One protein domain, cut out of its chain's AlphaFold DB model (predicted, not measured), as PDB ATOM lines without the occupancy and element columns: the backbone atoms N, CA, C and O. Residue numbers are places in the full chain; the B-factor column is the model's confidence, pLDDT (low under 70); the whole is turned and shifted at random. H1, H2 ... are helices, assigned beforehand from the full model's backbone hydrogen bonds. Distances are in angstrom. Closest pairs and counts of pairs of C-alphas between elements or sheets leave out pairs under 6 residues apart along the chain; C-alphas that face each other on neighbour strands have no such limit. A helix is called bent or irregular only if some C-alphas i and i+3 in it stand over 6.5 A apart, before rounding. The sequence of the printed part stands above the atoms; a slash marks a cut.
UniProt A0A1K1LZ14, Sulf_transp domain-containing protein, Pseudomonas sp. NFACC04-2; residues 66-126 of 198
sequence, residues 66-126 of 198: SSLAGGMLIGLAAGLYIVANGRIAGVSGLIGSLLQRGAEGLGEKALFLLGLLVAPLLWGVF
ATOM      1  N   SER A  66     124.352 116.396 147.304       80.75
ATOM      2  CA  SER A  66     123.846 116.343 145.925       80.75
ATOM      3  C   SER A  66     122.338 116.095 145.887       80.75
ATOM      4  O   SER A  66     121.632 116.725 145.103       80.75
ATOM      5  N   SER A  67     121.830 115.236 146.777       81.88
ATOM      6  CA  SER A  67     120.397 114.951 146.903       81.88
ATOM      7  C   SER A  67     119.621 116.191 147.354       81.88
ATOM      8  O   SER A  67     118.574 116.515 146.788       81.88
ATOM      9  N   LEU A  68     120.163 116.930 148.330       84.00
ATOM     10  CA  LEU A  68     119.595 118.194 148.791       84.00
ATOM     11  C   LEU A  68     119.633 119.260 147.688       84.00
ATOM     12  O   LEU A  68     118.618 119.901 147.428       84.00
ATOM     13  N   ALA A  69     120.773 119.421 147.010       84.62
ATOM     14  CA  ALA A  69     120.935 120.387 145.927       84.62
ATOM     15  C   ALA A  69     119.975 120.099 144.761       84.62
ATOM     16  O   ALA A  69     119.309 121.010 144.274       84.62
ATOM     17  N   GLY A  70     119.833 118.831 144.359       82.81
ATOM     18  CA  GLY A  70     118.876 118.413 143.335       82.81
ATOM     19  C   GLY A  70     117.427 118.689 143.741       82.81
ATOM     20  O   GLY A  70     116.669 119.272 142.967       82.81
ATOM     21  N   GLY A  71     117.048 118.349 144.978       82.25
ATOM     22  CA  GLY A  71     115.716 118.646 145.513       82.25
ATOM     23  C   GLY A  71     115.419 120.147 145.580       82.25
ATOM     24  O   GLY A  71     114.333 120.579 145.193       82.25
ATOM     25  N   MET A  72     116.399 120.951 145.998       84.88
ATOM     26  CA  MET A  72     116.288 122.408 146.052       84.88
ATOM     27  C   MET A  72     116.131 123.010 144.653       84.88
ATOM     28  O   MET A  72     115.257 123.848 144.459       84.88
ATOM     29  N   LEU A  73     116.899 122.542 143.663       84.56
ATOM     30  CA  LEU A  73     116.783 122.980 142.268       84.56
ATOM     31  C   LEU A  73     115.406 122.654 141.673       84.56
ATOM     32  O   LEU A  73     114.790 123.522 141.058       84.56
ATOM     33  N   ILE A  74     114.892 121.439 141.893       82.31
ATOM     34  CA  ILE A  74     113.558 121.035 141.416       82.31
ATOM     35  C   ILE A  74     112.463 121.863 142.102       82.31
ATOM     36  O   ILE A  74     111.547 122.347 141.435       82.31
ATOM     37  N   GLY A  75     112.561 122.054 143.421       80.88
ATOM     38  CA  GLY A  75     111.611 122.855 144.193       80.88
ATOM     39  C   GLY A  75     111.596 124.322 143.764       80.88
ATOM     40  O   GLY A  75     110.523 124.896 143.579       80.88
ATOM     41  N   LEU A  76     112.773 124.910 143.534       82.00
ATOM     42  CA  LEU A  76     112.919 126.288 143.067       82.00
ATOM     43  C   LEU A  76     112.357 126.432 141.646       82.00
ATOM     44  O   LEU A  76     111.545 127.321 141.412       82.00
ATOM     45  N   ALA A  77     112.682 125.515 140.728       79.88
ATOM     46  CA  ALA A  77     112.142 125.519 139.368       79.88
ATOM     47  C   ALA A  77     110.606 125.400 139.342       79.88
ATOM     48  O   ALA A  77     109.936 126.164 138.645       79.88
ATOM     49  N   ALA A  78     110.028 124.488 140.133       74.94
ATOM     50  CA  ALA A  78     108.578 124.325 140.242       74.94
ATOM     51  C   ALA A  78     107.896 125.539 140.902       74.94
ATOM     52  O   ALA A  78     106.817 125.953 140.471       74.94
ATOM     53  N   GLY A  79     108.526 126.129 141.923       73.31
ATOM     54  CA  GLY A  79     108.049 127.334 142.600       73.31
ATOM     55  C   GLY A  79     108.052 128.560 141.686       73.31
ATOM     56  O   GLY A  79     107.032 129.240 141.580       73.31
ATOM     57  N   LEU A  80     109.153 128.793 140.961       73.50
ATOM     58  CA  LEU A  80     109.266 129.884 139.988       73.50
ATOM     59  C   LEU A  80     108.201 129.755 138.894       73.50
ATOM     60  O   LEU A  80     107.578 130.741 138.506       73.50
ATOM     61  N   TYR A  81     107.950 128.527 138.438       72.69
ATOM     62  CA  TYR A  81     106.948 128.252 137.418       72.69
ATOM     63  C   TYR A  81     105.515 128.544 137.897       72.69
ATOM     64  O   TYR A  81     104.722 129.117 137.150       72.69
ATOM     65  N   ILE A  82     105.179 128.197 139.145       72.25
ATOM     66  CA  ILE A  82     103.879 128.536 139.748       72.25
ATOM     67  C   ILE A  82     103.703 130.053 139.861       72.25
ATOM     68  O   ILE A  82     102.616 130.551 139.577       72.25
ATOM     69  N   VAL A  83     104.752 130.782 140.253       68.12
ATOM     70  CA  VAL A  83     104.708 132.246 140.386       68.12
ATOM     71  C   VAL A  83     104.574 132.928 139.022       68.12
ATOM     72  O   VAL A  83     103.799 133.869 138.898       68.12
ATOM     73  N   ALA A  84     105.267 132.433 137.994       62.75
ATOM     74  CA  ALA A  84     105.235 133.018 136.655       62.75
ATOM     75  C   ALA A  84     103.921 132.749 135.895       62.75
ATOM     76  O   ALA A  84     103.427 133.631 135.204       62.75
ATOM     77  N   ASN A  85     103.344 131.546 136.018       65.44
ATOM     78  CA  ASN A  85     102.178 131.123 135.225       65.44
ATOM     79  C   ASN A  85     100.866 131.004 136.019       65.44
ATOM     80  O   ASN A  85      99.823 130.708 135.433       65.44
ATOM     81  N   GLY A  86     100.894 131.133 137.349       58.66
ATOM     82  CA  GLY A  86      99.713 131.003 138.214       58.66
ATOM     83  C   GLY A  86      99.051 129.614 138.215       58.66
ATOM     84  O   GLY A  86      97.973 129.443 138.783       58.66
ATOM     85  N   ARG A  87      99.666 128.603 137.580       58.97
ATOM     86  CA  ARG A  87      99.137 127.232 137.449       58.97
ATOM     87  C   ARG A  87     100.103 126.201 138.027       58.97
ATOM     88  O   ARG A  87     101.317 126.363 137.988       58.97
ATOM     89  N   ILE A  88      99.534 125.110 138.532       61.97
ATOM     90  CA  ILE A  88     100.253 123.989 139.152       61.97
ATOM     91  C   ILE A  88     101.112 123.270 138.093       61.97
ATOM     92  O   ILE A  88     100.597 122.856 137.052       61.97
ATOM     93  N   ALA A  89     102.412 123.106 138.363       57.12
ATOM     94  CA  ALA A  89     103.365 122.458 137.464       57.12
ATOM     95  C   ALA A  89     103.191 120.927 137.476       57.12
ATOM     96  O   ALA A  89     103.668 120.230 138.368       57.12
ATOM     97  N   GLY A  90     102.499 120.378 136.478       61.41
ATOM     98  CA  GLY A  90     102.424 118.933 136.253       61.41
ATOM     99  C   GLY A  90     102.763 118.604 134.808       61.41
ATOM    100  O   GLY A  90     102.102 119.123 133.915       61.41
ATOM    101  N   VAL A  91     103.741 117.726 134.560       69.88
ATOM    102  CA  VAL A  91     104.241 117.416 133.204       69.88
ATOM    103  C   VAL A  91     103.106 116.946 132.282       69.88
ATOM    104  O   VAL A  91     102.933 117.496 131.197       69.88
ATOM    105  N   SER A  92     102.240 116.038 132.746       68.88
ATOM    106  CA  SER A  92     101.055 115.598 131.985       68.88
ATOM    107  C   SER A  92     100.028 116.716 131.759       68.88
ATOM    108  O   SER A  92      99.318 116.716 130.757       68.88
ATOM    109  N   GLY A  93      99.945 117.681 132.679       66.88
ATOM    110  CA  GLY A  93      99.084 118.857 132.552       66.88
ATOM    111  C   GLY A  93      99.631 119.877 131.555       66.88
ATOM    112  O   GLY A  93      98.855 120.436 130.785       66.88
ATOM    113  N   LEU A  94     100.954 120.080 131.516       72.31
ATOM    114  CA  LEU A  94     101.610 120.911 130.507       72.31
ATOM    115  C   LEU A  94     101.447 120.295 129.114       72.31
ATOM    116  O   LEU A  94     100.992 120.988 128.211       72.31
ATOM    117  N   ILE A  95     101.721 118.995 128.957       72.19
ATOM    118  CA  ILE A  95     101.536 118.276 127.685       72.19
ATOM    119  C   ILE A  95     100.067 118.326 127.239       72.19
ATOM    120  O   ILE A  95      99.778 118.654 126.089       72.19
ATOM    121  N   GLY A  96      99.116 118.091 128.151       66.19
ATOM    122  CA  GLY A  96      97.688 118.224 127.853       66.19
ATOM    123  C   GLY A  96      97.275 119.654 127.476       66.19
ATOM    124  O   GLY A  96      96.420 119.839 126.615       66.19
ATOM    125  N   SER A  97      97.912 120.667 128.073       65.19
ATOM    126  CA  SER A  97      97.673 122.078 127.754       65.19
ATOM    127  C   SER A  97      98.313 122.513 126.430       65.19
ATOM    128  O   SER A  97      97.846 123.499 125.872       65.19
ATOM    129  N   LEU A  98      99.339 121.805 125.929       65.31
ATOM    130  CA  LEU A  98      99.897 121.994 124.580       65.31
ATOM    131  C   LEU A  98      98.986 121.407 123.493       65.31
ATOM    132  O   LEU A  98      98.911 121.953 122.396       65.31
ATOM    133  N   LEU A  99      98.271 120.319 123.800       67.94
ATOM    134  CA  LEU A  99      97.298 119.718 122.881       67.94
ATOM    135  C   LEU A  99      96.029 120.572 122.709       67.94
ATOM    136  O   LEU A  99      95.375 120.511 121.668       67.94
ATOM    137  N   GLN A 100      95.669 121.370 123.716       66.69
ATOM    138  CA  GLN A 100      94.538 122.293 123.643       66.69
ATOM    139  C   GLN A 100      94.950 123.572 122.894       66.69
ATOM    140  O   GLN A 100      95.625 124.446 123.439       66.69
ATOM    141  N   ARG A 101      94.543 123.685 121.621       51.12
ATOM    142  CA  ARG A 101      94.784 124.881 120.793       51.12
ATOM    143  C   ARG A 101      94.120 126.098 121.451       51.12
ATOM    144  O   ARG A 101      92.903 126.113 121.599       51.12
ATOM    145  N   GLY A 102      94.917 127.101 121.831       57.22
ATOM    146  CA  GLY A 102      94.433 128.367 122.407       57.22
ATOM    147  C   GLY A 102      94.795 128.626 123.875       57.22
ATOM    148  O   GLY A 102      94.299 129.588 124.450       57.22
ATOM    149  N   ALA A 103      95.641 127.805 124.506       59.28
ATOM    150  CA  ALA A 103      96.090 128.080 125.868       59.28
ATOM    151  C   ALA A 103      97.079 129.263 125.908       59.28
ATOM    152  O   ALA A 103      98.196 129.157 125.399       59.28
ATOM    153  N   GLU A 104      96.695 130.356 126.568       60.81
ATOM    154  CA  GLU A 104      97.599 131.467 126.892       60.81
ATOM    155  C   GLU A 104      98.825 130.959 127.679       60.81
ATOM    156  O   GLU A 104      98.733 130.005 128.469       60.81
ATOM    157  N   GLY A 105      99.997 131.539 127.411       64.75
ATOM    158  CA  GLY A 105     101.268 131.148 128.032       64.75
ATOM    159  C   GLY A 105     101.876 129.838 127.499       64.75
ATOM    160  O   GLY A 105     102.419 129.024 128.252       64.75
ATOM    161  N   LEU A 106     101.691 129.545 126.203       69.81
ATOM    162  CA  LEU A 106     102.240 128.343 125.556       69.81
ATOM    163  C   LEU A 106     103.778 128.367 125.504       69.81
ATOM    164  O   LEU A 106     104.413 127.320 125.633       69.81
ATOM    165  N   GLY A 107     104.360 129.560 125.343       72.44
ATOM    166  CA  GLY A 107     105.804 129.767 125.260       72.44
ATOM    167  C   GLY A 107     106.517 129.392 126.555       72.44
ATOM    168  O   GLY A 107     107.480 128.631 126.518       72.44
ATOM    169  N   GLU A 108     106.009 129.828 127.711       73.25
ATOM    170  CA  GLU A 108     106.607 129.516 129.014       73.25
ATOM    171  C   GLU A 108     106.488 128.023 129.349       73.25
ATOM    172  O   GLU A 108     107.436 127.414 129.848       73.25
ATOM    173  N   LYS A 109     105.339 127.407 129.032       74.31
ATOM    174  CA  LYS A 109     105.117 125.956 129.187       74.31
ATOM    175  C   LYS A 109     106.106 125.153 128.348       74.31
ATOM    176  O   LYS A 109     106.711 124.203 128.845       74.31
ATOM    177  N   ALA A 110     106.258 125.530 127.078       76.12
ATOM    178  CA  ALA A 110     107.163 124.867 126.152       76.12
ATOM    179  C   ALA A 110     108.623 125.045 126.576       76.12
ATOM    180  O   ALA A 110     109.370 124.074 126.541       76.12
ATOM    181  N   LEU A 111     109.016 126.231 127.049       79.50
ATOM    182  CA  LEU A 111     110.379 126.496 127.507       79.50
ATOM    183  C   LEU A 111     110.735 125.686 128.761       79.50
ATOM    184  O   LEU A 111     111.841 125.161 128.852       79.50
ATOM    185  N   PHE A 112     109.791 125.509 129.693       79.81
ATOM    186  CA  PHE A 112     109.987 124.642 130.860       79.81
ATOM    187  C   PHE A 112     110.120 123.163 130.468       79.81
ATOM    188  O   PHE A 112     111.032 122.478 130.927       79.81
ATOM    189  N   LEU A 113     109.239 122.671 129.591       82.94
ATOM    190  CA  LEU A 113     109.320 121.306 129.056       82.94
ATOM    191  C   LEU A 113     110.619 121.068 128.279       82.94
ATOM    192  O   LEU A 113     111.239 120.017 128.420       82.94
ATOM    193  N   LEU A 114     111.042 122.049 127.486       84.62
ATOM    194  CA  LEU A 114     112.285 121.999 126.734       84.62
ATOM    195  C   LEU A 114     113.486 122.015 127.680       84.62
ATOM    196  O   LEU A 114     114.388 121.212 127.500       84.62
ATOM    197  N   GLY A 115     113.466 122.830 128.739       82.19
ATOM    198  CA  GLY A 115     114.480 122.802 129.795       82.19
ATOM    199  C   GLY A 115     114.576 121.438 130.489       82.19
ATOM    200  O   GLY A 115     115.679 120.926 130.676       82.19
ATOM    201  N   LEU A 116     113.436 120.807 130.793       83.38
ATOM    202  CA  LEU A 116     113.382 119.460 131.374       83.38
ATOM    203  C   LEU A 116     113.976 118.394 130.440       83.38
ATOM    204  O   LEU A 116     114.602 117.454 130.922       83.38
ATOM    205  N   LEU A 117     113.789 118.532 129.123       85.06
ATOM    206  CA  LEU A 117     114.331 117.607 128.125       85.06
ATOM    207  C   LEU A 117     115.819 117.866 127.846       85.06
ATOM    208  O   LEU A 117     116.601 116.929 127.737       85.06
ATOM    209  N   VAL A 118     116.225 119.133 127.760       85.31
ATOM    210  CA  VAL A 118     117.601 119.543 127.453       85.31
ATOM    211  C   VAL A 118     118.546 119.280 128.628       85.31
ATOM    212  O   VAL A 118     119.697 118.925 128.396       85.31
ATOM    213  N   ALA A 119     118.084 119.381 129.877       83.69
ATOM    214  CA  ALA A 119     118.908 119.140 131.064       83.69
ATOM    215  C   ALA A 119     119.618 117.761 131.082       83.69
ATOM    216  O   ALA A 119     120.845 117.744 131.203       83.69
ATOM    217  N   PRO A 120     118.929 116.607 130.924       79.56
ATOM    218  CA  PRO A 120     119.596 115.304 130.871       79.56
ATOM    219  C   PRO A 120     120.449 115.117 129.608       79.56
ATOM    220  O   PRO A 120     121.465 114.428 129.673       79.56
ATOM    221  N   LEU A 121     120.095 115.752 128.482       81.56
ATOM    222  CA  LEU A 121     120.917 115.718 127.264       81.56
ATOM    223  C   LEU A 121     122.247 116.455 127.457       81.56
ATOM    224  O   LEU A 121     123.293 115.932 127.085       81.56
ATOM    225  N   LEU A 122     122.219 117.642 128.071       83.25
ATOM    226  CA  LEU A 122     123.425 118.394 128.421       83.25
ATOM    227  C   LEU A 122     124.277 117.627 129.432       83.25
ATOM    228  O   LEU A 122     125.494 117.582 129.287       83.25
ATOM    229  N   TRP A 123     123.651 116.980 130.421       79.25
ATOM    230  CA  TRP A 123     124.370 116.136 131.375       79.25
ATOM    231  C   TRP A 123     125.069 114.951 130.695       79.25
ATOM    232  O   TRP A 123     126.188 114.601 131.064       79.25
ATOM    233  N   GLY A 124     124.461 114.390 129.646       77.31
ATOM    234  CA  GLY A 124     125.045 113.313 128.847       77.31
ATOM    235  C   GLY A 124     126.322 113.672 128.088       77.31
ATOM    236  O   GLY A 124     127.051 112.776 127.673       77.31
ATOM    237  N   VAL A 125     126.630 114.964 127.933       78.75
ATOM    238  CA  VAL A 125     127.910 115.426 127.368       78.75
ATOM    239  C   VAL A 125     129.046 115.316 128.394       78.75
ATOM    240  O   VAL A 125     130.198 115.117 128.019       78.75
ATOM    241  N   PHE A 126     128.731 115.422 129.689       77.62
ATOM    242  CA  PHE A 126     129.713 115.389 130.779       77.62
ATOM    243  C   PHE A 126     129.862 114.005 131.423       77.62
ATOM    244  O   PHE A 126     130.903 113.721 132.011       77.62
TER     245      PHE A 126
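Overview. This is residues 66 to 126 of the 198 residues of the protein "Sulf_transp domain-containing protein" of Pseudomonas sp. NFACC04-2 (UniProt A0A1K1LZ14). Two long helices, H1 and H3, run opposite ways with a gap between them, like the two arms of a narrow, open V, and come nearest to each other where H1 ends and H3 begins. The short helix H2 sits at that closer end and packs on the first part of H3, while the far ends of both arms, residues 66 to 76 and 117 to 126, stick out free. The printed part has 61 residues with three named helices in the order H1, H2, H3 and no named strand; the class is all helix. The whole is only just loose, close to compact, with a radius of gyration of the C-alphas of 12.9 A, and it is elongated, spanning 38 by 24 by 16 A.

Along the chain. H1 holds residues 66 to 85, begins with C-alpha 66 at (123.846, 116.343, 145.925) and is 28.3 A long from first to last C-alpha. After a tight link of 5 residues comes H2, residues 91 to 99, with C-alpha 91 at (104.241, 117.416, 133.204) and a length of 12.7 A. A short link of 6 residues leads to H3, residues 106 to 126, 30.8 A long, which ends with C-alpha 126 at (129.713, 115.389, 130.779). H3 has a kink of 28 degrees near residue 117; it is neither bent nor irregular, but only just: C-alphas 117 and 120 are 6.4 A apart.

Arrangement. H1 and H3 are close but not clearly touching, with 1 pair of C-alphas within 8 A, that of Asn 85 and Glu 108 at 7.8 A. They run opposite ways at a shallow tilt of 19 degrees, and their centres are 14.2 A apart. H1 and H2 are apart. H2 and H3 touch, the closest C-alphas being those of Leu 94 and Lys 109 at 6.3 A. H3 touches H2 with residues 106 to 113 alone. H2 and H3 run opposite ways at a steep tilt of 52 degrees. In H1 and H2 every O i to N i+4 pair is within hydrogen-bond range; in H3 13 of 17 are.

Size, cuts and confidence. The C-alphas farthest apart are those of Ser 66 and Gly 102, at 39.5 A, while those of Ser 66 and Phe 126, the first and last printed residues, are 16.3 A apart. Without the stretches that stand free, the body of 40 residues spans 25 by 19 by 16 A. The printed part has no cut, and neither link is long. The mean pLDDT of the printed part is 73.7; 22 residues are under 70, namely 83 to 93 and 96 to 106.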